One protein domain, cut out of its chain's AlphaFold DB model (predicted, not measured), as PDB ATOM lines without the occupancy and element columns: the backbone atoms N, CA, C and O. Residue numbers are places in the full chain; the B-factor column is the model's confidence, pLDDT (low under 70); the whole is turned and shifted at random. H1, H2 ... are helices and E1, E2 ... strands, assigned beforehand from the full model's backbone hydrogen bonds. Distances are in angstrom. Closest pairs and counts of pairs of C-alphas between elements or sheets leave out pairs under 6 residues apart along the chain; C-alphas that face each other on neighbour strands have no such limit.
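AT A GLANCE: This is residues 129 to 284 of the 317 residues of the protein "tRNA pseudouridine(13) synthase TruD" of Candidatus Woesearchaeota archaeon (UniProt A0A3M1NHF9). One long helix, H5, runs along a rod-shaped domain, with a head of short helices at its first end and a small two-stranded sheet on each of two sides of its later part. In the head, H1 crosses H5, and H2, H3 and H4 extend the rod beyond H1; farther along H5, the hairpin E1 E2 packs on one side and E3, paired with E4, on the other. The printed part has 156 residues with seven named helices and five named strands, in the order H1 H2 H3 H4 H5 E1 E2 E3 H6 H7 E4 E5, and its class is mixed, helices and strands. Both sheets are antiparallel, of order E1 - E2 and E3 - E4, while E5 pairs with no named strand. The whole is compact, with a radius of gyration of the C-alphas of 17.1 A and spans of 58 by 28 by 27 A.

HOW THE PARTS SIT: The printed part opens with residues 129 to 141, which hold no named element; residues 129 to 130 pair antiparallel with residues 281 to 282 of E5, residues 281 to 283. H1, residues 142 to 150, and H2, residues 154 to 161, form a helical hairpin and touch, closest at the C-alphas of Ile 145 and Ala 157, 5.3 A apart, at a shallow tilt of 20 degrees, opposite ways. H3, residues 166 to 174, and H4, residues 179 to 184, form another helical hairpin and touch, with the C-alphas of Val 168 and Ala 182 the closest at 4.8 A. H2 touches H4 at a steep tilt of 60 degrees, the same way, closest at the C-alphas of Lys 155 and Phe 179, 5.3 A apart. H5, residues 188 to 214, touches H1 with residues 193 to 201 alone, about perpendicular at 79 degrees; the closest C-alphas, of Gly 146 and Tyr 194, are 4.3 A apart. E1, residues 218 to 223, and E2, residues 226 to 231, form a hairpin with N 221 and O 228 at 2.9 A, within hydrogen-bond range. The closest C-alphas of H5 and E2, of Ser 208 and Val 229, are 5.3 A apart. E3, residues 239 to 242, is the antiparallel neighbour of E4, residues 276 to 279, with N 240 and O 278 within hydrogen-bond range at 2.8 A. The closest C-alphas of H5 and E3, of Gln 199 and Leu 242, are 5.8 A apart. H6, residues 251 to 256, only just touches H5, with 3 pairs of C-alphas within 8 A, the closest those of Met 206 and Val 252 at 6.7 A. H7, residues 260 to 263, is close to H1 but not clearly touching, with the C-alphas of Ile 150 and Asp 262 the closest at 5.5 A. E4 runs on into E5 across a break of 1 residue, at 61 degrees. Every O i to N i+4 pair is within hydrogen-bond range in H1, H2, H3, H4, H5 and H6; H7 is too short for such a pair.

IN THESE COORDINATES: H1 begins at C-alpha 142, at (30.811, 26.911, -25.111), and is 12.2 A long; H3 is 12.6 A long. H5 runs 38.4 A from C-alpha 188 at (20.526, 29.325, -15.173) to C-alpha 214 at (23.233, 34.035, -53.214). E1 is 15.8 A and E2 16.3 A long. E5 ends at C-alpha 283, at (23.521, 48.007, -41.406).

THE WHOLE: The two C-alphas farthest apart, of Glu 174 and Ile 233, are 58.0 A apart, while those of Ile 129 and Val 284, first and last printed, are 7.1 A apart. The printed part has no cut. The link from H7 to E4, 12 residues, is long. The mean pLDDT of the printed part is 95.3, and no printed residue is under 70.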
ATOM      1  N   ILE A 129      27.213  44.578 -43.157       97.00
ATOM      2  CA  ILE A 129      28.059  43.415 -42.884       97.00
ATOM      3  C   ILE A 129      27.201  42.163 -42.708       97.00
ATOM      4  O   ILE A 129      26.099  42.267 -42.158       97.00
ATOM      5  N   PRO A 130      27.688  40.971 -43.094       97.69
ATOM      6  CA  PRO A 130      27.129  39.718 -42.600       97.69
ATOM      7  C   PRO A 130      27.089  39.737 -41.070       97.69
ATOM      8  O   PRO A 130      28.091  40.000 -40.410       97.69
ATOM      9  N   ASN A 131      25.930  39.481 -40.480       97.75
ATOM     10  CA  ASN A 131      25.679  39.693 -39.058       97.75
ATOM     11  C   ASN A 131      26.086  38.492 -38.189       97.75
ATOM     12  O   ASN A 131      25.327  38.038 -37.321       97.75
ATOM     13  N   TYR A 132      27.279  37.964 -38.453       98.19
ATOM     14  CA  TYR A 132      27.856  36.832 -37.740       98.19
ATOM     15  C   TYR A 132      27.993  37.094 -36.238       98.19
ATOM     16  O   TYR A 132      28.197  38.226 -35.793       98.19
ATOM     17  N   PHE A 133      27.924  36.019 -35.457       97.25
ATOM     18  CA  PHE A 133      28.462  36.008 -34.104       97.25
ATOM     19  C   PHE A 133      29.973  35.798 -34.178       97.25
ATOM     20  O   PHE A 133      30.432  34.834 -34.790       97.25
ATOM     21  N   ASP A 134      30.737  36.701 -33.572       93.62
ATOM     22  CA  ASP A 134      32.196  36.621 -33.588       93.62
ATOM     23  C   ASP A 134      32.745  35.607 -32.572       93.62
ATOM     24  O   ASP A 134      32.053  35.227 -31.629       93.62
ATOM     25  N   GLU A 135      34.012  35.215 -32.718       88.62
ATOM     26  CA  GLU A 135      34.707  34.237 -31.861       88.62
ATOM     27  C   GLU A 135      34.584  34.513 -30.364       88.62
ATOM     28  O   GLU A 135      34.416  33.593 -29.561       88.62
ATOM     29  N   GLN A 136      34.576  35.792 -29.986       86.19
ATOM     30  CA  GLN A 136      34.387  36.216 -28.603       86.19
ATOM     31  C   GLN A 136      33.080  35.670 -27.983       86.19
ATOM     32  O   GLN A 136      33.001  35.499 -26.767       86.19
ATOM     33  N   ARG A 137      32.057  35.351 -28.794       90.12
ATOM     34  CA  ARG A 137      30.779  34.755 -28.360       90.12
ATOM     35  C   ARG A 137      30.891  33.281 -27.963       90.12
ATOM     36  O   ARG A 137      30.053  32.791 -27.201       90.12
ATOM     37  N   PHE A 138      31.866  32.567 -28.508       91.38
ATOM     38  CA  PHE A 138      31.970  31.117 -28.374       91.38
ATOM     39  C   PHE A 138      32.895  30.689 -27.238       91.38
ATOM     40  O   PHE A 138      32.759  29.572 -26.740       91.38
ATOM     41  N   SER A 139      33.783  31.586 -26.790       86.81
ATOM     42  CA  SER A 139      34.843  31.246 -25.834       86.81
ATOM     43  C   SER A 139      35.560  29.956 -26.278       86.81
ATOM     44  O   SER A 139      35.592  29.655 -27.467       86.81
ATOM     45  N   ARG A 140      36.167  29.194 -25.363       84.44
ATOM     46  CA  ARG A 140      36.923  27.995 -25.752       84.44
ATOM     47  C   ARG A 140      36.021  26.821 -26.145       84.44
ATOM     48  O   ARG A 140      36.225  26.233 -27.195       84.44
ATOM     49  N   ASN A 141      35.033  26.496 -25.308       91.69
ATOM     50  CA  ASN A 141      34.265  25.249 -25.417       91.69
ATOM     51  C   ASN A 141      32.740  25.453 -25.397       91.69
ATOM     52  O   ASN A 141      32.000  24.470 -25.336       91.69
ATOM     53  N   ASN A 142      32.228  26.692 -25.430       95.62
ATOM     54  CA  ASN A 142      30.811  26.911 -25.111       95.62
ATOM     55  C   ASN A 142      29.867  26.275 -26.135       95.62
ATOM     56  O   ASN A 142      28.791  25.807 -25.771       95.62
ATOM     57  N   VAL A 143      30.269  26.275 -27.410       97.00
ATOM     58  CA  VAL A 143      29.502  25.662 -28.504       97.00
ATOM     59  C   VAL A 143      29.380  24.159 -28.294       97.00
ATOM     60  O   VAL A 143      28.281  23.623 -28.404       97.00
ATOM     61  N   GLU A 144      30.478  23.497 -27.931       97.06
ATOM     62  CA  GLU A 144      30.495  22.054 -27.704       97.06
ATOM     63  C   GLU A 144      29.654  21.665 -26.486       97.06
ATOM     64  O   GLU A 144      28.812  20.776 -26.580       97.06
ATOM     65  N   ILE A 145      29.790  22.389 -25.371       97.38
ATOM     66  CA  ILE A 145      28.968  22.159 -24.174       97.38
ATOM     67  C   ILE A 145      27.480  22.347 -24.506       97.38
ATOM     68  O   ILE A 145      26.648  21.518 -24.136       97.38
ATOM     69  N   GLY A 146      27.134  23.401 -25.255       97.69
ATOM     70  CA  GLY A 146      25.766  23.635 -25.718       97.69
ATOM     71  C   GLY A 146      25.237  22.498 -26.592       97.69
ATOM     72  O   GLY A 146      24.120  22.028 -26.379       97.69
ATOM     73  N   ARG A 147      26.058  22.009 -27.529       98.06
ATOM     74  CA  ARG A 147      25.739  20.870 -28.399       98.06
ATOM     75  C   ARG A 147      25.472  19.597 -27.595       98.06
ATOM     76  O   ARG A 147      24.471  18.930 -27.847       98.06
ATOM     77  N   LEU A 148      26.318  19.286 -26.612       98.25
ATOM     78  CA  LEU A 148      26.162  18.121 -25.733       98.25
ATOM     79  C   LEU A 148      24.860  18.191 -24.925       98.25
ATOM     80  O   LEU A 148      24.115  17.214 -24.888       98.25
ATOM     81  N   ILE A 149      24.532  19.355 -24.352       97.94
ATOM     82  CA  ILE A 149      23.279  19.552 -23.604       97.94
ATOM     83  C   ILE A 149      22.058  19.375 -24.520       97.94
ATOM     84  O   ILE A 149      21.117  18.657 -24.169       97.94
ATOM     85  N   ILE A 150      22.071  19.985 -25.712       97.81
ATOM     86  CA  ILE A 150      20.979  19.862 -26.690       97.81
ATOM     87  C   ILE A 150      20.778  18.405 -27.109       97.81
ATOM     88  O   ILE A 150      19.644  17.941 -27.135       97.81
ATOM     89  N   LYS A 151      21.861  17.652 -27.315       97.69
ATOM     90  CA  LYS A 151      21.823  16.220 -27.649       97.69
ATOM     91  C   LYS A 151      21.625  15.287 -26.447       97.69
ATOM     92  O   LYS A 151      21.766  14.079 -26.596       97.69
ATOM     93  N   ARG A 152      21.318  15.825 -25.258       97.50
ATOM     94  CA  ARG A 152      21.119  15.072 -24.001       97.50
ATOM     95  C   ARG A 152      22.331  14.259 -23.542       97.50
ATOM     96  O   ARG A 152      22.208  13.409 -22.663       97.50
ATOM     97  N   ASN A 153      23.522  14.578 -24.040       97.69
ATOM     98  CA  ASN A 153      24.766  14.051 -23.499       97.69
ATOM     99  C   ASN A 153      25.203  14.874 -22.271       97.69
ATOM    100  O   ASN A 153      26.183  15.622 -22.289       97.69
ATOM    101  N   PHE A 154      24.418  14.777 -21.193       97.81
ATOM    102  CA  PHE A 154      24.654  15.536 -19.961       97.81
ATOM    103  C   PHE A 154      25.920  15.106 -19.225       97.81
ATOM    104  O   PHE A 154      26.522  15.924 -18.537       97.81
ATOM    105  N   LYS A 155      26.320  13.840 -19.370       97.69
ATOM    106  CA  LYS A 155      27.520  13.285 -18.744       97.69
ATOM    107  C   LYS A 155      28.767  14.010 -19.241       97.69
ATOM    108  O   LYS A 155      29.500  14.589 -18.442       97.69
ATOM    109  N   GLU A 156      28.950  14.072 -20.554       97.69
ATOM    110  CA  GLU A 156      30.112  14.717 -21.154       97.69
ATOM    111  C   GLU A 156      30.064  16.232 -20.931       97.69
ATOM    112  O   GLU A 156      31.087  16.831 -20.607       97.69
ATOM    113  N   ALA A 157      28.875  16.845 -20.991       97.31
ATOM    114  CA  ALA A 157      28.710  18.259 -20.654       97.31
ATOM    115  C   ALA A 157      29.146  18.559 -19.205       97.31
ATOM    116  O   ALA A 157      29.892  19.510 -18.967       97.31
ATOM    117  N   ALA A 158      28.726  17.739 -18.238       97.25
ATOM    118  CA  ALA A 158      29.095  17.899 -16.833       97.25
ATOM    119  C   ALA A 158      30.601  17.680 -16.608       97.25
ATOM    120  O   ALA A 158      31.223  18.445 -15.873       97.25
ATOM    121  N   PHE A 159      31.216  16.706 -17.287       96.38
ATOM    122  CA  PHE A 159      32.665  16.495 -17.223       96.38
ATOM    123  C   PHE A 159      33.478  17.629 -17.847       96.38
ATOM    124  O   PHE A 159      34.536  17.973 -17.331       96.38
ATOM    125  N   MET A 160      32.999  18.260 -18.918       95.94
ATOM    126  CA  MET A 160      33.665  19.457 -19.438       95.94
ATOM    127  C   MET A 160      33.604  20.609 -18.426       95.94
ATOM    128  O   MET A 160      34.582  21.335 -18.255       95.94
ATOM    129  N   LEU A 161      32.479  20.742 -17.718       95.62
ATOM    130  CA  LEU A 161      32.235  21.824 -16.766       95.62
ATOM    131  C   LEU A 161      32.898  21.621 -15.400       95.62
ATOM    132  O   LEU A 161      33.200  22.606 -14.733       95.62
ATOM    133  N   MET A 162      33.186  20.388 -14.980       94.12
ATOM    134  CA  MET A 162      33.811  20.124 -13.673       94.12
ATOM    135  C   MET A 162      35.216  20.737 -13.529       94.12
ATOM    136  O   MET A 162      35.694  20.934 -12.414       94.12
ATOM    137  N   ASN A 163      35.886  21.016 -14.653       88.00
ATOM    138  CA  ASN A 163      37.193  21.675 -14.669       88.00
ATOM    139  C   ASN A 163      37.086  23.187 -14.426       88.00
ATOM    140  O   ASN A 163      38.048  23.799 -13.968       88.00
ATOM    141  N   GLU A 164      35.934  23.783 -14.734       90.12
ATOM    142  CA  GLU A 164      35.688  25.225 -14.619       90.12
ATOM    143  C   GLU A 164      34.877  25.580 -13.363       90.12
ATOM    144  O   GLU A 164      35.057  26.662 -12.807       90.12
ATOM    145  N   TYR A 165      34.017  24.671 -12.886       95.25
ATOM    146  CA  TYR A 165      33.081  24.919 -11.790       95.25
ATOM    147  C   TYR A 165      33.224  23.884 -10.673       95.25
ATOM    148  O   TYR A 165      32.961  22.690 -10.853       95.25
ATOM    149  N   LYS A 166      33.608  24.362  -9.485       95.88
ATOM    150  CA  LYS A 166      33.867  23.529  -8.303       95.88
ATOM    151  C   LYS A 166      32.609  22.791  -7.845       95.88
ATOM    152  O   LYS A 166      32.685  21.617  -7.516       95.88
ATOM    153  N   GLU A 167      31.459  23.448  -7.907       95.94
ATOM    154  CA  GLU A 167      30.162  22.931  -7.471       95.94
ATOM    155  C   GLU A 167      29.718  21.720  -8.308       95.94
ATOM    156  O   GLU A 167      29.116  20.785  -7.785       95.94
ATOM    157  N   VAL A 168      30.059  21.706  -9.604       96.44
ATOM    158  CA  VAL A 168      29.814  20.558 -10.496       96.44
ATOM    159  C   VAL A 168      30.708  19.387 -10.092       96.44
ATOM    160  O   VAL A 168      30.241  18.256  -9.973       96.44
ATOM    161  N   LYS A 169      31.995  19.658  -9.842       96.38
ATOM    162  CA  LYS A 169      32.969  18.647  -9.411       96.38
ATOM    163  C   LYS A 169      32.609  18.033  -8.056       96.38
ATOM    164  O   LYS A 169      32.709  16.818  -7.897       96.38
ATOM    165  N   GLU A 170      32.201  18.857  -7.095       96.62
ATOM    166  CA  GLU A 170      31.762  18.419  -5.767       96.62
ATOM    167  C   GLU A 170      30.517  17.532  -5.877       96.62
ATOM    168  O   GLU A 170      30.535  16.405  -5.383       96.62
ATOM    169  N   HIS A 171      29.500  17.955  -6.643       97.31
ATOM    170  CA  HIS A 171      28.288  17.153  -6.853       97.31
ATOM    171  C   HIS A 171      28.591  15.781  -7.462       97.31
ATOM    172  O   HIS A 171      28.085  14.773  -6.982       97.31
ATOM    173  N   LEU A 172      29.451  15.711  -8.483       96.38
ATOM    174  CA  LEU A 172      29.822  14.435  -9.115       96.38
ATOM    175  C   LEU A 172      30.710  13.547  -8.230       96.38
ATOM    176  O   LEU A 172      30.779  12.339  -8.456       96.38
ATOM    177  N   SER A 173      31.389  14.115  -7.232       94.75
ATOM    178  CA  SER A 173      32.174  13.336  -6.268       94.75
ATOM    179  C   SER A 173      31.266  12.607  -5.274       94.75
ATOM    180  O   SER A 173      31.545  11.463  -4.914       94.75
ATOM    181  N   GLU A 174      30.158  13.240  -4.881       94.94
ATOM    182  CA  GLU A 174      29.143  12.674  -3.983       94.94
ATOM    183  C   GLU A 174      28.146  11.772  -4.730       94.94
ATOM    184  O   GLU A 174      27.810  10.682  -4.268       94.94
ATOM    185  N   GLN A 175      27.693  12.201  -5.911       95.19
ATOM    186  CA  GLN A 175      26.664  11.544  -6.720       95.19
ATOM    187  C   GLN A 175      27.172  11.286  -8.145       95.19
ATOM    188  O   GLN A 175      26.831  11.985  -9.100       95.19
ATOM    189  N   LYS A 176      27.978  10.228  -8.300       92.19
ATOM    190  CA  LYS A 176      28.754   9.921  -9.524       92.19
ATOM    191  C   LYS A 176      27.955   9.844 -10.831       92.19
ATOM    192  O   LYS A 176      28.533  10.054 -11.892       92.19
ATOM    193  N   ASN A 177      26.660   9.535 -10.761       94.25
ATOM    194  CA  ASN A 177      25.804   9.337 -11.934       94.25
ATOM    195  C   ASN A 177      24.734  10.431 -12.109       94.25
ATOM    196  O   ASN A 177      23.965  10.370 -13.068       94.25
ATOM    197  N   ASP A 178      24.665  11.428 -11.219       97.00
ATOM    198  CA  ASP A 178      23.678  12.510 -11.311       97.00
ATOM    199  C   ASP A 178      24.232  13.724 -12.075       97.00
ATOM    200  O   ASP A 178      24.497  14.798 -11.527       97.00
ATOM    201  N   PHE A 179      24.418  13.551 -13.385       97.88
ATOM    202  CA  PHE A 179      24.960  14.597 -14.258       97.88
ATOM    203  C   PHE A 179      24.008  15.787 -14.406       97.88
ATOM    204  O   PHE A 179      24.442  16.936 -14.454       97.88
ATOM    205  N   VAL A 180      22.697  15.531 -14.446       97.44
ATOM    206  CA  VAL A 180      21.685  16.591 -14.534       97.44
ATOM    207  C   VAL A 180      21.678  17.420 -13.253       97.44
ATOM    208  O   VAL A 180      21.668  18.649 -13.330       97.44
ATOM    209  N   GLY A 181      21.711  16.784 -12.078       97.06
ATOM    210  CA  GLY A 181      21.821  17.496 -10.809       97.06
ATOM    211  C   GLY A 181      23.111  18.300 -10.697       97.06
ATOM    212  O   GLY A 181      23.050  19.449 -10.260       97.06
ATOM    213  N   ALA A 182      24.233  17.772 -11.199       97.38
ATOM    214  CA  ALA A 182      25.494  18.507 -11.260       97.38
ATOM    215  C   ALA A 182      25.364  19.788 -12.099       97.38
ATOM    216  O   ALA A 182      25.743  20.867 -11.647       97.38
ATOM    217  N   LEU A 183      24.752  19.709 -13.287       97.19
ATOM    218  CA  LEU A 183      24.489  20.886 -14.121       97.19
ATOM    219  C   LEU A 183      23.551  21.888 -13.432       97.19
ATOM    220  O   LEU A 183      23.788  23.091 -13.511       97.19
ATOM    221  N   ARG A 184      22.521  21.417 -12.712       97.12
ATOM    222  CA  ARG A 184      21.578  22.274 -11.964       97.12
ATOM    223  C   ARG A 184      22.228  23.058 -10.819       97.12
ATOM    224  O   ARG A 184      21.612  24.007 -10.338       97.12
ATOM    225  N   LYS A 185      23.447  22.707 -10.384       96.81
ATOM    226  CA  LYS A 185      24.216  23.529  -9.431       96.81
ATOM    227  C   LYS A 185      24.646  24.866 -10.029       96.81
ATOM    228  O   LYS A 185      24.874  25.817  -9.285       96.81
ATOM    229  N   LEU A 186      24.736  24.957 -11.355       96.31
ATOM    230  CA  LEU A 186      25.105  26.191 -12.030       96.31
ATOM    231  C   LEU A 186      23.916  27.155 -12.137       96.31
ATOM    232  O   LEU A 186      22.783  26.734 -12.384       96.31
ATOM    233  N   PRO A 187      24.158  28.475 -12.042       95.50
ATOM    234  CA  PRO A 187      23.143  29.472 -12.343       95.50
ATOM    235  C   PRO A 187      22.563  29.295 -13.752       95.50
ATOM    236  O   PRO A 187      23.301  29.142 -14.726       95.50
ATOM    237  N   GLU A 188      21.245  29.450 -13.892       94.62
ATOM    238  CA  GLU A 188      20.526  29.325 -15.173       94.62
ATOM    239  C   GLU A 188      21.161  30.139 -16.309       94.62
ATOM    240  O   GLU A 188      21.233  29.689 -17.450       94.62
ATOM    241  N   LYS A 189      21.651  31.344 -16.000       92.31
ATOM    242  CA  LYS A 189      22.278  32.238 -16.984       92.31
ATOM    243  C   LYS A 189      23.542  31.641 -17.607       92.31
ATOM    244  O   LYS A 189      23.812  31.917 -18.771       92.31
ATOM    245  N   ILE A 190      24.297  30.848 -16.843       93.88
ATOM    246  CA  ILE A 190      25.498  30.158 -17.326       93.88
ATOM    247  C   ILE A 190      25.089  29.009 -18.247       93.88
ATOM    248  O   ILE A 190      25.591  28.903 -19.357       93.88
ATOM    249  N   LEU A 191      24.103  28.202 -17.855       96.00
ATOM    250  CA  LEU A 191      23.613  27.125 -18.717       96.00
ATOM    251  C   LEU A 191      23.017  27.662 -20.031       96.00
ATOM    252  O   LEU A 191      23.338  27.162 -21.109       96.00
ATOM    253  N   LYS A 192      22.222  28.740 -19.965       96.12
ATOM    254  CA  LYS A 192      21.695  29.432 -21.154       96.12
ATOM    255  C   LYS A 192      22.795  29.969 -22.062       96.12
ATOM    256  O   LYS A 192      22.607  29.975 -23.275       96.12
ATOM    257  N   LEU A 193      23.931  30.407 -21.514       95.69
ATOM    258  CA  LEU A 193      25.066  30.854 -22.323       95.69
ATOM    259  C   LEU A 193      25.514  29.753 -23.289       95.69
ATOM    260  O   LEU A 193      25.653  30.036 -24.474       95.69
ATOM    261  N   TYR A 194      25.665  28.513 -22.814       97.19
ATOM    262  CA  TYR A 194      26.073  27.380 -23.649       97.19
ATOM    263  C   TYR A 194      25.056  27.077 -24.754       97.19
ATOM    264  O   TYR A 194      25.430  26.961 -25.922       97.19
ATOM    265  N   ILE A 195      23.761  27.052 -24.416       97.56
ATOM    266  CA  ILE A 195      22.684  26.871 -25.404       97.56
ATOM    267  C   ILE A 195      22.737  27.966 -26.473       97.56
ATOM    268  O   ILE A 195      22.744  27.679 -27.671       97.56
ATOM    269  N   HIS A 196      22.849  29.226 -26.053       96.50
ATOM    270  CA  HIS A 196      22.917  30.354 -26.972       96.50
ATOM    271  C   HIS A 196      24.198  30.367 -27.810       96.50
ATOM    272  O   HIS A 196      24.152  30.809 -28.954       96.50
ATOM    273  N   SER A 197      25.333  29.896 -27.286       97.19
ATOM    274  CA  SER A 197      26.565  29.751 -28.067       97.19
ATOM    275  C   SER A 197      26.391  28.724 -29.189       97.19
ATOM    276  O   SER A 197      26.779  29.018 -30.319       97.19
ATOM    277  N   TYR A 198      25.742  27.581 -28.932       97.75
ATOM    278  CA  TYR A 198      25.436  26.607 -29.988       97.75
ATOM    279  C   TYR A 198      24.449  27.172 -31.025       97.75
ATOM    280  O   TYR A 198      24.720  27.102 -32.221       97.75
ATOM    281  N   GLN A 199      23.371  27.847 -30.597       97.44
ATOM    282  CA  GLN A 199      22.447  28.541 -31.514       97.44
ATOM    283  C   GLN A 199      23.164  29.578 -32.397       97.44
ATOM    284  O   GLN A 199      22.914  29.656 -33.600       97.44
ATOM    285  N   SER A 200      24.067  30.369 -31.807       97.62
ATOM    286  CA  SER A 200      24.883  31.357 -32.517       97.62
ATOM    287  C   SER A 200      25.802  30.713 -33.561       97.62
ATOM    288  O   SER A 200      25.969  31.264 -34.646       97.62
ATOM    289  N   TRP A 201      26.378  29.547 -33.262       97.69
ATOM    290  CA  TRP A 201      27.227  28.817 -34.205       97.69
ATOM    291  C   TRP A 201      26.417  28.232 -35.369       97.69
ATOM    292  O   TRP A 201      26.782  28.430 -36.528       97.69
ATOM    293  N   LEU A 202      25.257  27.626 -35.093       97.69
ATOM    294  CA  LEU A 202      24.346  27.156 -36.144       97.69
ATOM    295  C   LEU A 202      23.881  28.307 -37.050       97.69
ATOM    296  O   LEU A 202      23.801  28.151 -38.268       97.69
ATOM    297  N   PHE A 203      23.617  29.484 -36.470       97.94
ATOM    298  CA  PHE A 203      23.311  30.696 -37.233       97.94
ATOM    299  C   PHE A 203      24.458  31.096 -38.162       97.94
ATOM    300  O   PHE A 203      24.203  31.417 -39.321       97.94
ATOM    301  N   ASN A 204      25.709  31.048 -37.690       98.06
ATOM    302  CA  ASN A 204      26.862  31.337 -38.540       98.06
ATOM    303  C   ASN A 204      26.919  30.378 -39.740       98.06
ATOM    304  O   ASN A 204      27.109  30.838 -40.862       98.06
ATOM    305  N   ILE A 205      26.682  29.077 -39.543       97.31
ATOM    306  CA  ILE A 205      26.639  28.112 -40.656       97.31
ATOM    307  C   ILE A 205      25.533  28.479 -41.650       97.31
ATOM    308  O   ILE A 205      25.795  28.584 -42.847       97.31
ATOM    309  N   MET A 206      24.313  28.731 -41.163       97.56
ATOM    310  CA  MET A 206      23.187  29.110 -42.024       97.56
ATOM    311  C   MET A 206      23.449  30.402 -42.798       97.56
ATOM    312  O   MET A 206      23.074  30.500 -43.965       97.56
ATOM    313  N   LEU A 207      24.090  31.391 -42.173       97.81
ATOM    314  CA  LEU A 207      24.448  32.644 -42.827       97.81
ATOM    315  C   LEU A 207      25.513  32.423 -43.908       97.81
ATOM    316  O   LEU A 207      25.363  32.932 -45.016       97.81
ATOM    317  N   SER A 208      26.538  31.614 -43.631       97.25
ATOM    318  CA  SER A 208      27.547  31.238 -44.626       97.25
ATOM    319  C   SER A 208      26.929  30.494 -45.813       97.25
ATOM    320  O   SER A 208      27.214  30.834 -46.962       97.25
ATOM    321  N   ASP A 209      26.036  29.533 -45.564       95.88
ATOM    322  CA  ASP A 209      25.319  28.806 -46.619       95.88
ATOM    323  C   ASP A 209      24.397  29.738 -47.420       95.88
ATOM    324  O   ASP A 209      24.343  29.656 -48.648       95.88
ATOM    325  N   TYR A 210      23.713  30.673 -46.751       96.81
ATOM    326  CA  TYR A 210      22.893  31.688 -47.413       96.81
ATOM    327  C   TYR A 210      23.727  32.561 -48.356       96.81
ATOM    328  O   TYR A 210      23.342  32.761 -49.508       96.81
ATOM    329  N   ILE A 211      24.886  33.036 -47.898       97.25
ATOM    330  CA  ILE A 211      25.779  33.881 -48.692       97.25
ATOM    331  C   ILE A 211      26.332  33.110 -49.894       97.25
ATOM    332  O   ILE A 211      26.249  33.614 -51.011       97.25
ATOM    333  N   ARG A 212      26.810  31.873 -49.703       95.44
ATOM    334  CA  ARG A 212      27.318  31.029 -50.802       95.44
ATOM    335  C   ARG A 212      26.263  30.751 -51.873       95.44
ATOM    336  O   ARG A 212      26.586  30.754 -53.052       95.44
ATOM    337  N   LYS A 213      24.999  30.545 -51.482       94.81
ATOM    338  CA  LYS A 213      23.894  30.308 -52.431       94.81
ATOM    339  C   LYS A 213      23.473  31.571 -53.201       94.81
ATOM    340  O   LYS A 213      22.861  31.447 -54.254       94.81
ATOM    341  N   ASN A 214      23.753  32.768 -52.677       95.25
ATOM    342  CA  ASN A 214      23.233  34.035 -53.214       95.25
ATOM    343  C   ASN A 214      24.325  35.009 -53.697       95.25
ATOM    344  O   ASN A 214      24.003  36.126 -54.099       95.25
ATOM    345  N   SER A 215      25.600  34.617 -53.669       92.12
ATOM    346  CA  SER A 215      26.720  35.409 -54.188       92.12
ATOM    347  C   SER A 215      27.551  34.597 -55.164       92.12
ATOM    348  O   SER A 215      27.949  33.479 -54.854       92.12
ATOM    349  N   GLN A 216      27.885  35.190 -56.308       86.31
ATOM    350  CA  GLN A 216      28.804  34.574 -57.270       86.31
ATOM    351  C   GLN A 216      30.262  34.635 -56.802       86.31
ATOM    352  O   GLN A 216      31.050  33.750 -57.121       86.31
ATOM    353  N   LYS A 217      30.625  35.679 -56.046       91.12
ATOM    354  CA  LYS A 217      31.976  35.883 -55.520       91.12
ATOM    355  C   LYS A 217      31.928  36.083 -54.018       91.12
ATOM    356  O   LYS A 217      31.191  36.931 -53.510       91.12
ATOM    357  N   THR A 218      32.725  35.287 -53.316       94.50
ATOM    358  CA  THR A 218      32.816  35.333 -51.861       94.50
ATOM    359  C   THR A 218      34.265  35.329 -51.421       94.50
ATOM    360  O   THR A 218      35.124  34.724 -52.059       94.50
ATOM    361  N   ARG A 219      34.509  35.979 -50.289       94.69
ATOM    362  CA  ARG A 219      35.784  35.973 -49.593       94.69
ATOM    363  C   ARG A 219      35.636  35.214 -48.285       94.69
ATOM    364  O   ARG A 219      34.724  35.485 -47.505       94.69
ATOM    365  N   ILE A 220      36.551  34.286 -48.046       96.00
ATOM    366  CA  ILE A 220      36.554  33.430 -46.863       96.00
ATOM    367  C   ILE A 220      37.582  33.958 -45.866       96.00
ATOM    368  O   ILE A 220      38.724  34.225 -46.232       96.00
ATOM    369  N   VAL A 221      37.166  34.106 -44.610       95.00
ATOM    370  CA  VAL A 221      38.049  34.436 -43.489       95.00
ATOM    371  C   VAL A 221      37.917  33.326 -42.445       95.00
ATOM    372  O   VAL A 221      36.860  33.235 -41.809       95.00
ATOM    373  N   PRO A 222      38.944  32.476 -42.274       93.81
ATOM    374  CA  PRO A 222      38.886  31.358 -41.343       93.81
ATOM    375  C   PRO A 222      38.889  31.837 -39.891       93.81
ATOM    376  O   PRO A 222      39.416  32.903 -39.559       93.81
ATOM    377  N   TYR A 223      38.296  31.026 -39.022       92.56
ATOM    378  CA  TYR A 223      38.258  31.215 -37.580       92.56
ATOM    379  C   TYR A 223      38.198  29.853 -36.866       92.56
ATOM    380  O   TYR A 223      38.029  28.807 -37.487       92.56
ATOM    381  N   SER A 224      38.339  29.845 -35.546       90.75
ATOM    382  CA  SER A 224      38.448  28.636 -34.711       90.75
ATOM    383  C   SER A 224      37.321  27.604 -34.862       90.75
ATOM    384  O   SER A 224      37.543  26.434 -34.559       90.75
ATOM    385  N   LEU A 225      36.127  27.998 -35.321       91.62
ATOM    386  CA  LEU A 225      34.967  27.104 -35.470       91.62
ATOM    387  C   LEU A 225      34.416  27.053 -36.905       91.62
ATOM    388  O   LEU A 225      33.262  26.660 -37.102       91.62
ATOM    389  N   GLY A 226      35.210  27.472 -37.896       93.06
ATOM    390  CA  GLY A 226      34.868  27.387 -39.315       93.06
ATOM    391  C   GLY A 226      35.276  28.632 -40.094       93.06
ATOM    392  O   GLY A 226      36.337  29.201 -39.869       93.06
ATOM    393  N   ASP A 227      34.398  29.079 -40.991       95.19
ATOM    394  CA  ASP A 227      34.676  30.181 -41.909       95.19
ATOM    395  C   ASP A 227      33.617  31.281 -41.836       95.19
ATOM    396  O   ASP A 227      32.410  31.010 -41.913       95.19
ATOM    397  N   PHE A 228      34.064  32.535 -41.776       97.12
ATOM    398  CA  PHE A 228      33.229  33.674 -42.139       97.12
ATOM    399  C   PHE A 228      33.246  33.839 -43.657       97.12
ATOM    400  O   PHE A 228      34.312  33.938 -44.266       97.12
ATOM    401  N   VAL A 229      32.065  33.895 -44.269       97.31
ATOM    402  CA  VAL A 229      31.912  34.094 -45.711       97.31
ATOM    403  C   VAL A 229      31.394  35.504 -45.948       97.31
ATOM    404  O   VAL A 229      30.288  35.849 -45.546       97.31
ATOM    405  N   PHE A 230      32.195  36.334 -46.602       96.62
ATOM    406  CA  PHE A 230      31.825  37.697 -46.965       96.62
ATOM    407  C   PHE A 230      31.456  37.753 -48.447       96.62
ATOM    408  O   PHE A 230      32.227  37.261 -49.273       96.62
ATOM    409  N   PRO A 231      30.312  38.341 -48.821       94.62
ATOM    410  CA  PRO A 231      29.990  38.540 -50.224       94.62
ATOM    411  C   PRO A 231      30.746  39.743 -50.795       94.62
ATOM    412  O   PRO A 231      30.905  40.755 -50.114       94.62
ATOM    413  N   GLU A 232      31.177  39.660 -52.055       89.56
ATOM    414  CA  GLU A 232      31.767  40.817 -52.755       89.56
ATOM    415  C   GLU A 232      30.704  41.763 -53.329       89.56
ATOM    416  O   GLU A 232      30.973  42.937 -53.580       89.56
ATOM    417  N   ILE A 233      29.482  41.260 -53.527       87.19
ATOM    418  CA  ILE A 233      28.343  42.008 -54.064       87.19
ATOM    419  C   ILE A 233      27.214  41.993 -53.038       87.19
ATOM    420  O   ILE A 233      27.028  41.017 -52.313       87.19
ATOM    421  N   ARG A 234      26.436  43.076 -52.992       89.56
ATOM    422  CA  ARG A 234      25.280  43.197 -52.104       89.56
ATOM    423  C   ARG A 234      24.292  42.044 -52.305       89.56
ATOM    424  O   ARG A 234      23.873  41.775 -53.429       89.56
ATOM    425  N   ILE A 235      23.867  41.425 -51.206       92.56
ATOM    426  CA  ILE A 235      22.838  40.378 -51.191       92.56
ATOM    427  C   ILE A 235      21.601  40.922 -50.483       92.56
ATOM    428  O   ILE A 235      21.693  41.751 -49.579       92.56
ATOM    429  N   LYS A 236      20.416  40.456 -50.884       93.06
ATOM    430  CA  LYS A 236      19.168  40.808 -50.202       93.06
ATOM    431  C   LYS A 236      19.257  40.439 -48.717       93.06
ATOM    432  O   LYS A 236      19.575  39.308 -48.368       93.06
ATOM    433  N   ASN A 237      18.931  41.375 -47.829       94.50
ATOM    434  CA  ASN A 237      18.851  41.050 -46.410       94.50
ATOM    435  C   ASN A 237      17.635  40.143 -46.148       94.50
ATOM    436  O   ASN A 237      16.546  40.368 -46.681       94.50
ATOM    437  N   LYS A 238      17.822  39.118 -45.320       95.31
ATOM    438  CA  LYS A 238      16.789  38.157 -44.923       95.31
ATOM    439  C   LYS A 238      16.925  37.883 -43.431       95.31
ATOM    440  O   LYS A 238      18.030  37.882 -42.898       95.31
ATOM    441  N   LYS A 239      15.815  37.627 -42.747       96.25
ATOM    442  CA  LYS A 239      15.860  37.085 -41.391       96.25
ATOM    443  C   LYS A 239      16.128  35.581 -41.436       96.25
ATOM    444  O   LYS A 239      15.451  34.847 -42.153       96.25
ATOM    445  N   LEU A 240      17.136  35.145 -40.696       96.50
ATOM    446  CA  LEU A 240      17.469  33.740 -40.495       96.50
ATOM    447  C   LEU A 240      17.112  33.345 -39.055       96.50
ATOM    448  O   LEU A 240      17.182  34.193 -38.156       96.50
ATOM    449  N   PRO A 241      16.729  32.084 -38.814       96.62
ATOM    450  CA  PRO A 241      16.359  31.641 -37.480       96.62
ATOM    451  C   PRO A 241      17.592  31.544 -36.571       96.62
ATOM    452  O   PRO A 241      18.643  31.048 -36.964       96.62
ATOM    453  N   LEU A 242      17.448  31.961 -35.317       96.19
ATOM    454  CA  LEU A 242      18.188  31.378 -34.203       96.19
ATOM    455  C   LEU A 242      17.401  30.148 -33.769       96.19
ATOM    456  O   LEU A 242      16.328  30.285 -33.190       96.19
ATOM    457  N   ILE A 243      17.910  28.965 -34.114       97.00
ATOM    458  CA  ILE A 243      17.171  27.699 -34.004       97.00
ATOM    459  C   ILE A 243      16.688  27.472 -32.576       97.00
ATOM    460  O   ILE A 243      17.474  27.563 -31.639       97.00
ATOM    461  N   GLY A 244      15.419  27.120 -32.421       96.38
ATOM    462  CA  GLY A 244      14.831  26.711 -31.155       96.38
ATOM    463  C   GLY A 244      13.595  25.848 -31.369       96.38
ATOM    464  O   GLY A 244      13.316  25.399 -32.485       96.38
ATOM    465  N   PHE A 245      12.844  25.590 -30.303       95.75
ATOM    466  CA  PHE A 245      11.717  24.663 -30.379       95.75
ATOM    467  C   PHE A 245      10.501  25.189 -31.154       95.75
ATOM    468  O   PHE A 245       9.659  24.381 -31.536       95.75
ATOM    469  N   GLN A 246      10.420  26.496 -31.430       93.94
ATOM    470  CA  GLN A 246       9.377  27.094 -32.276       93.94
ATOM    471  C   GLN A 246       9.850  27.455 -33.691       93.94
ATOM    472  O   GLN A 246       9.060  27.952 -34.490       93.94
ATOM    473  N   THR A 247      11.123  27.242 -34.031       93.38
ATOM    474  CA  THR A 247      11.611  27.567 -35.379       93.38
ATOM    475  C   THR A 247      11.261  26.474 -36.383       93.38
ATOM    476  O   THR A 247      11.017  25.328 -36.019       93.38
ATOM    477  N   GLU A 248      11.319  26.787 -37.672       90.44
ATOM    478  CA  GLU A 248      11.215  25.764 -38.713       90.44
ATOM    479  C   GLU A 248      12.482  24.898 -38.772       90.44
ATOM    480  O   GLU A 248      13.595  25.353 -38.474       90.44
ATOM    481  N   THR A 249      12.318  23.633 -39.159       88.12
ATOM    482  CA  THR A 249      13.448  22.732 -39.413       88.12
ATOM    483  C   THR A 249      14.211  23.184 -40.659       88.12
ATOM    484  O   THR A 249      13.614  23.539 -41.671       88.12
ATOM    485  N   ASN A 250      15.543  23.125 -40.622       91.69
ATOM    486  CA  ASN A 250      16.400  23.524 -41.742       91.69
ATOM    487  C   ASN A 250      17.502  22.490 -42.044       91.69
ATOM    488  O   ASN A 250      17.698  21.522 -41.308       91.69
ATOM    489  N   GLU A 251      18.219  22.685 -43.154       92.12
ATOM    490  CA  GLU A 251      19.287  21.783 -43.617       92.12
ATOM    491  C   GLU A 251      20.420  21.615 -42.595       92.12
ATOM    492  O   GLU A 251      20.954  20.515 -42.458       92.12
ATOM    493  N   VAL A 252      20.773  22.672 -41.852       94.38
ATOM    494  CA  VAL A 252      21.853  22.623 -40.851       94.38
ATOM    495  C   VAL A 252      21.470  21.703 -39.696       94.38
ATOM    496  O   VAL A 252      22.285  20.892 -39.270       94.38
ATOM    497  N   MET A 253      20.212  21.739 -39.254       94.69
ATOM    498  CA  MET A 253      19.709  20.823 -38.225       94.69
ATOM    499  C   MET A 253      19.796  19.357 -38.659       94.69
ATOM    500  O   MET A 253      20.207  18.508 -37.870       94.69
ATOM    501  N   LYS A 254      19.476  19.063 -39.928       94.25
ATOM    502  CA  LYS A 254      19.600  17.708 -40.489       94.25
ATOM    503  C   LYS A 254      21.053  17.230 -40.497       94.25
ATOM    504  O   LYS A 254      21.311  16.110 -40.074       94.25
ATOM    505  N   LYS A 255      21.993  18.083 -40.930       93.88
ATOM    506  CA  LYS A 255      23.439  17.779 -40.924       93.88
ATOM    507  C   LYS A 255      23.961  17.517 -39.509       93.88
ATOM    508  O   LYS A 255      24.751  16.605 -39.303       93.88
ATOM    509  N   GLU A 256      23.483  18.288 -38.538       94.75
ATOM    510  CA  GLU A 256      23.864  18.152 -37.131       94.75
ATOM    511  C   GLU A 256      23.144  17.004 -36.405       94.75
ATOM    512  O   GLU A 256      23.511  16.682 -35.273       94.75
ATOM    513  N   GLY A 257      22.140  16.374 -37.023       95.94
ATOM    514  CA  GLY A 257      21.339  15.320 -36.400       95.94
ATOM    515  C   GLY A 257      20.535  15.819 -35.196       95.94
ATOM    516  O   GLY A 257      20.483  15.138 -34.175       95.94
ATOM    517  N   ILE A 258      19.968  17.024 -35.294       96.88
ATOM    518  CA  ILE A 258      19.135  17.649 -34.256       96.88
ATOM    519  C   ILE A 258      17.769  18.054 -34.817       96.88
ATOM    520  O   ILE A 258      17.583  18.263 -36.015       96.88
ATOM    521  N   THR A 259      16.805  18.218 -33.925       96.56
ATOM    522  CA  THR A 259      15.422  18.605 -34.192       96.56
ATOM    523  C   THR A 259      15.020  19.781 -33.306       96.56
ATOM    524  O   THR A 259      15.677  20.105 -32.317       96.56
ATOM    525  N   ASN A 260      13.903  20.435 -33.623       95.44
ATOM    526  CA  ASN A 260      13.399  21.545 -32.811       95.44
ATOM    527  C   ASN A 260      13.071  21.097 -31.376       95.44
ATOM    528  O   ASN A 260      13.286  21.843 -30.424       95.44
ATOM    529  N   ARG A 261      12.614  19.849 -31.200       95.62
ATOM    530  CA  ARG A 261      12.272  19.286 -29.885       95.62
ATOM    531  C   ARG A 261      13.482  19.152 -28.961       95.62
ATOM    532  O   ARG A 261      13.306  19.235 -27.749       95.62
ATOM    533  N   ASP A 262      14.692  19.031 -29.503       97.19
ATOM    534  CA  ASP A 262      15.919  18.916 -28.703       97.19
ATOM    535  C   ASP A 262      16.229  20.200 -27.917       97.19
ATOM    536  O   ASP A 262      16.871  20.157 -26.862       97.19
ATOM    537  N   PHE A 263      15.675  21.336 -28.350       97.19
ATOM    538  CA  PHE A 263      15.736  22.611 -27.631       97.19
ATOM    539  C   PHE A 263      14.719  22.718 -26.476       97.19
ATOM    540  O   PHE A 263      14.724  23.723 -25.764       97.19
ATOM    541  N   ILE A 264      13.885  21.691 -26.246       97.62
ATOM    542  CA  ILE A 264      13.027  21.538 -25.057       97.62
ATOM    543  C   ILE A 264      13.724  20.614 -24.052       97.62
ATOM    544  O   ILE A 264      13.592  19.388 -24.105       97.62
ATOM    545  N   ILE A 265      14.469  21.197 -23.117       96.88
ATOM    546  CA  ILE A 265      15.311  20.475 -22.155       96.88
ATOM    547  C   ILE A 265      14.483  20.170 -20.906       96.88
ATOM    548  O   ILE A 265      14.495  20.921 -19.940       96.88
ATOM    549  N   ARG A 266      13.716  19.075 -20.931       96.25
ATOM    550  CA  ARG A 266      12.774  18.702 -19.853       96.25
ATOM    551  C   ARG A 266      13.463  18.467 -18.510       96.25
ATOM    552  O   ARG A 266      12.876  18.695 -17.460       96.25
ATOM    553  N   GLU A 267      14.711  18.031 -18.550       96.56
ATOM    554  CA  GLU A 267      15.558  17.801 -17.389       96.56
ATOM    555  C   GLU A 267      15.931  19.122 -16.705       96.56
ATOM    556  O   GLU A 267      16.101  19.175 -15.491       96.56
ATOM    557  N   ILE A 268      16.027  20.218 -17.455       95.94
ATOM    558  CA  ILE A 268      16.340  21.550 -16.932       95.94
ATOM    559  C   ILE A 268      15.435  22.557 -17.673       95.94
ATOM    560  O   ILE A 268      15.894  23.269 -18.567       95.94
ATOM    561  N   PRO A 269      14.118  22.598 -17.370       95.12
ATOM    562  CA  PRO A 269      13.132  23.270 -18.224       95.12
ATOM    563  C   PRO A 269      13.452  24.736 -18.509       95.12
ATOM    564  O   PRO A 269      13.251  25.215 -19.625       95.12
ATOM    565  N   ASN A 270      14.013  25.429 -17.519       93.50
ATOM    566  CA  ASN A 270      14.346  26.844 -17.576       93.50
ATOM    567  C   ASN A 270      15.437  27.199 -18.594       93.50
ATOM    568  O   ASN A 270      15.542  28.374 -18.932       93.50
ATOM    569  N   ILE A 271      16.209  26.239 -19.117       96.25
ATOM    570  CA  ILE A 271      17.236  26.489 -20.149       96.25
ATOM    571  C   ILE A 271      16.771  26.124 -21.566       96.25
ATOM    572  O   ILE A 271      17.543  26.269 -22.512       96.25
ATOM    573  N   SER A 272      15.516  25.687 -21.723       96.75
ATOM    574  CA  SER A 272      14.904  25.462 -23.037       96.75
ATOM    575  C   SER A 272      14.900  26.750 -23.863       96.75
ATOM    576  O   SER A 272      14.728  27.844 -23.318       96.75
ATOM    577  N   ALA A 273      15.073  26.627 -25.178       95.88
ATOM    578  CA  ALA A 273      15.206  27.777 -26.065       95.88
ATOM    579  C   ALA A 273      14.144  27.771 -27.169       95.88
ATOM    580  O   ALA A 273      14.148  26.916 -28.051       95.88
ATOM    581  N   GLU A 274      13.261  28.767 -27.130       95.25
ATOM    582  CA  GLU A 274      12.169  28.969 -28.094       95.25
ATOM    583  C   GLU A 274      12.695  29.217 -29.510       95.25
ATOM    584  O   GLU A 274      12.155  28.710 -30.493       95.25
ATOM    585  N   GLY A 275      13.839  29.896 -29.586       93.88
ATOM    586  CA  GLY A 275      14.402  30.401 -30.826       93.88
ATOM    587  C   GLY A 275      13.927  31.822 -31.094       93.88
ATOM    588  O   GLY A 275      13.142  32.395 -30.343       93.88
ATOM    589  N   SER A 276      14.471  32.433 -32.134       94.88
ATOM    590  CA  SER A 276      14.070  33.772 -32.564       94.88
ATOM    591  C   SER A 276      14.479  33.995 -34.013       94.88
ATOM    592  O   SER A 276      15.034  33.111 -34.660       94.88
ATOM    593  N   GLU A 277      14.275  35.201 -34.525       95.12
ATOM    594  CA  GLU A 277      14.839  35.613 -35.804       95.12
ATOM    595  C   GLU A 277      16.016  36.569 -35.612       95.12
ATOM    596  O   GLU A 277      16.089  37.315 -34.632       95.12
ATOM    597  N   ARG A 278      16.927  36.584 -36.585       95.94
ATOM    598  CA  ARG A 278      18.037  37.532 -36.661       95.94
ATOM    599  C   ARG A 278      18.308  37.906 -38.114       95.94
ATOM    600  O   ARG A 278      18.352  37.040 -38.982       95.94
ATOM    601  N   CYS A 279      18.503  39.194 -38.391       97.06
ATOM    602  CA  CYS A 279      18.860  39.654 -39.734       97.06
ATOM    603  C   CYS A 279      20.210  39.072 -40.168       97.06
ATOM    604  O   CYS A 279      21.170  39.130 -39.398       97.06
ATOM    605  N   ALA A 280      20.275  38.563 -41.399       97.56
ATOM    606  CA  ALA A 280      21.481  38.043 -42.036       97.56
ATOM    607  C   ALA A 280      22.549  39.125 -42.200       97.56
ATOM    608  O   ALA A 280      23.730  38.836 -42.041       97.56
ATOM    609  N   PHE A 281      22.135  40.366 -42.461       97.75
ATOM    610  CA  PHE A 281      23.021  41.518 -42.565       97.75
ATOM    611  C   PHE A 281      22.643  42.597 -41.554       97.75
ATOM    612  O   PHE A 281      21.457  42.848 -41.305       97.75
ATOM    613  N   ALA A 282      23.658  43.233 -40.977       97.25
ATOM    614  CA  ALA A 282      23.522  44.411 -40.135       97.25
ATOM    615  C   ALA A 282      23.965  45.647 -40.917       97.25
ATOM    616  O   ALA A 282      25.004  45.628 -41.573       97.25
ATOM    617  N   GLU A 283      23.176  46.711 -40.828       97.00
ATOM    618  CA  GLU A 283      23.521  48.007 -41.406       97.00
ATOM    619  C   GLU A 283      24.680  48.643 -40.627       97.00
ATOM    620  O   GLU A 283      24.697  48.615 -39.393       97.00
ATOM    621  N   VAL A 284      25.627  49.221 -41.362       98.00
ATOM    622  CA  VAL A 284      26.725  50.027 -40.829       98.00
ATOM    623  C   VAL A 284      26.423  51.483 -41.157       98.00
ATOM    624  O   VAL A 284      26.267  51.831 -42.328       98.00
TER     625      VAL A 284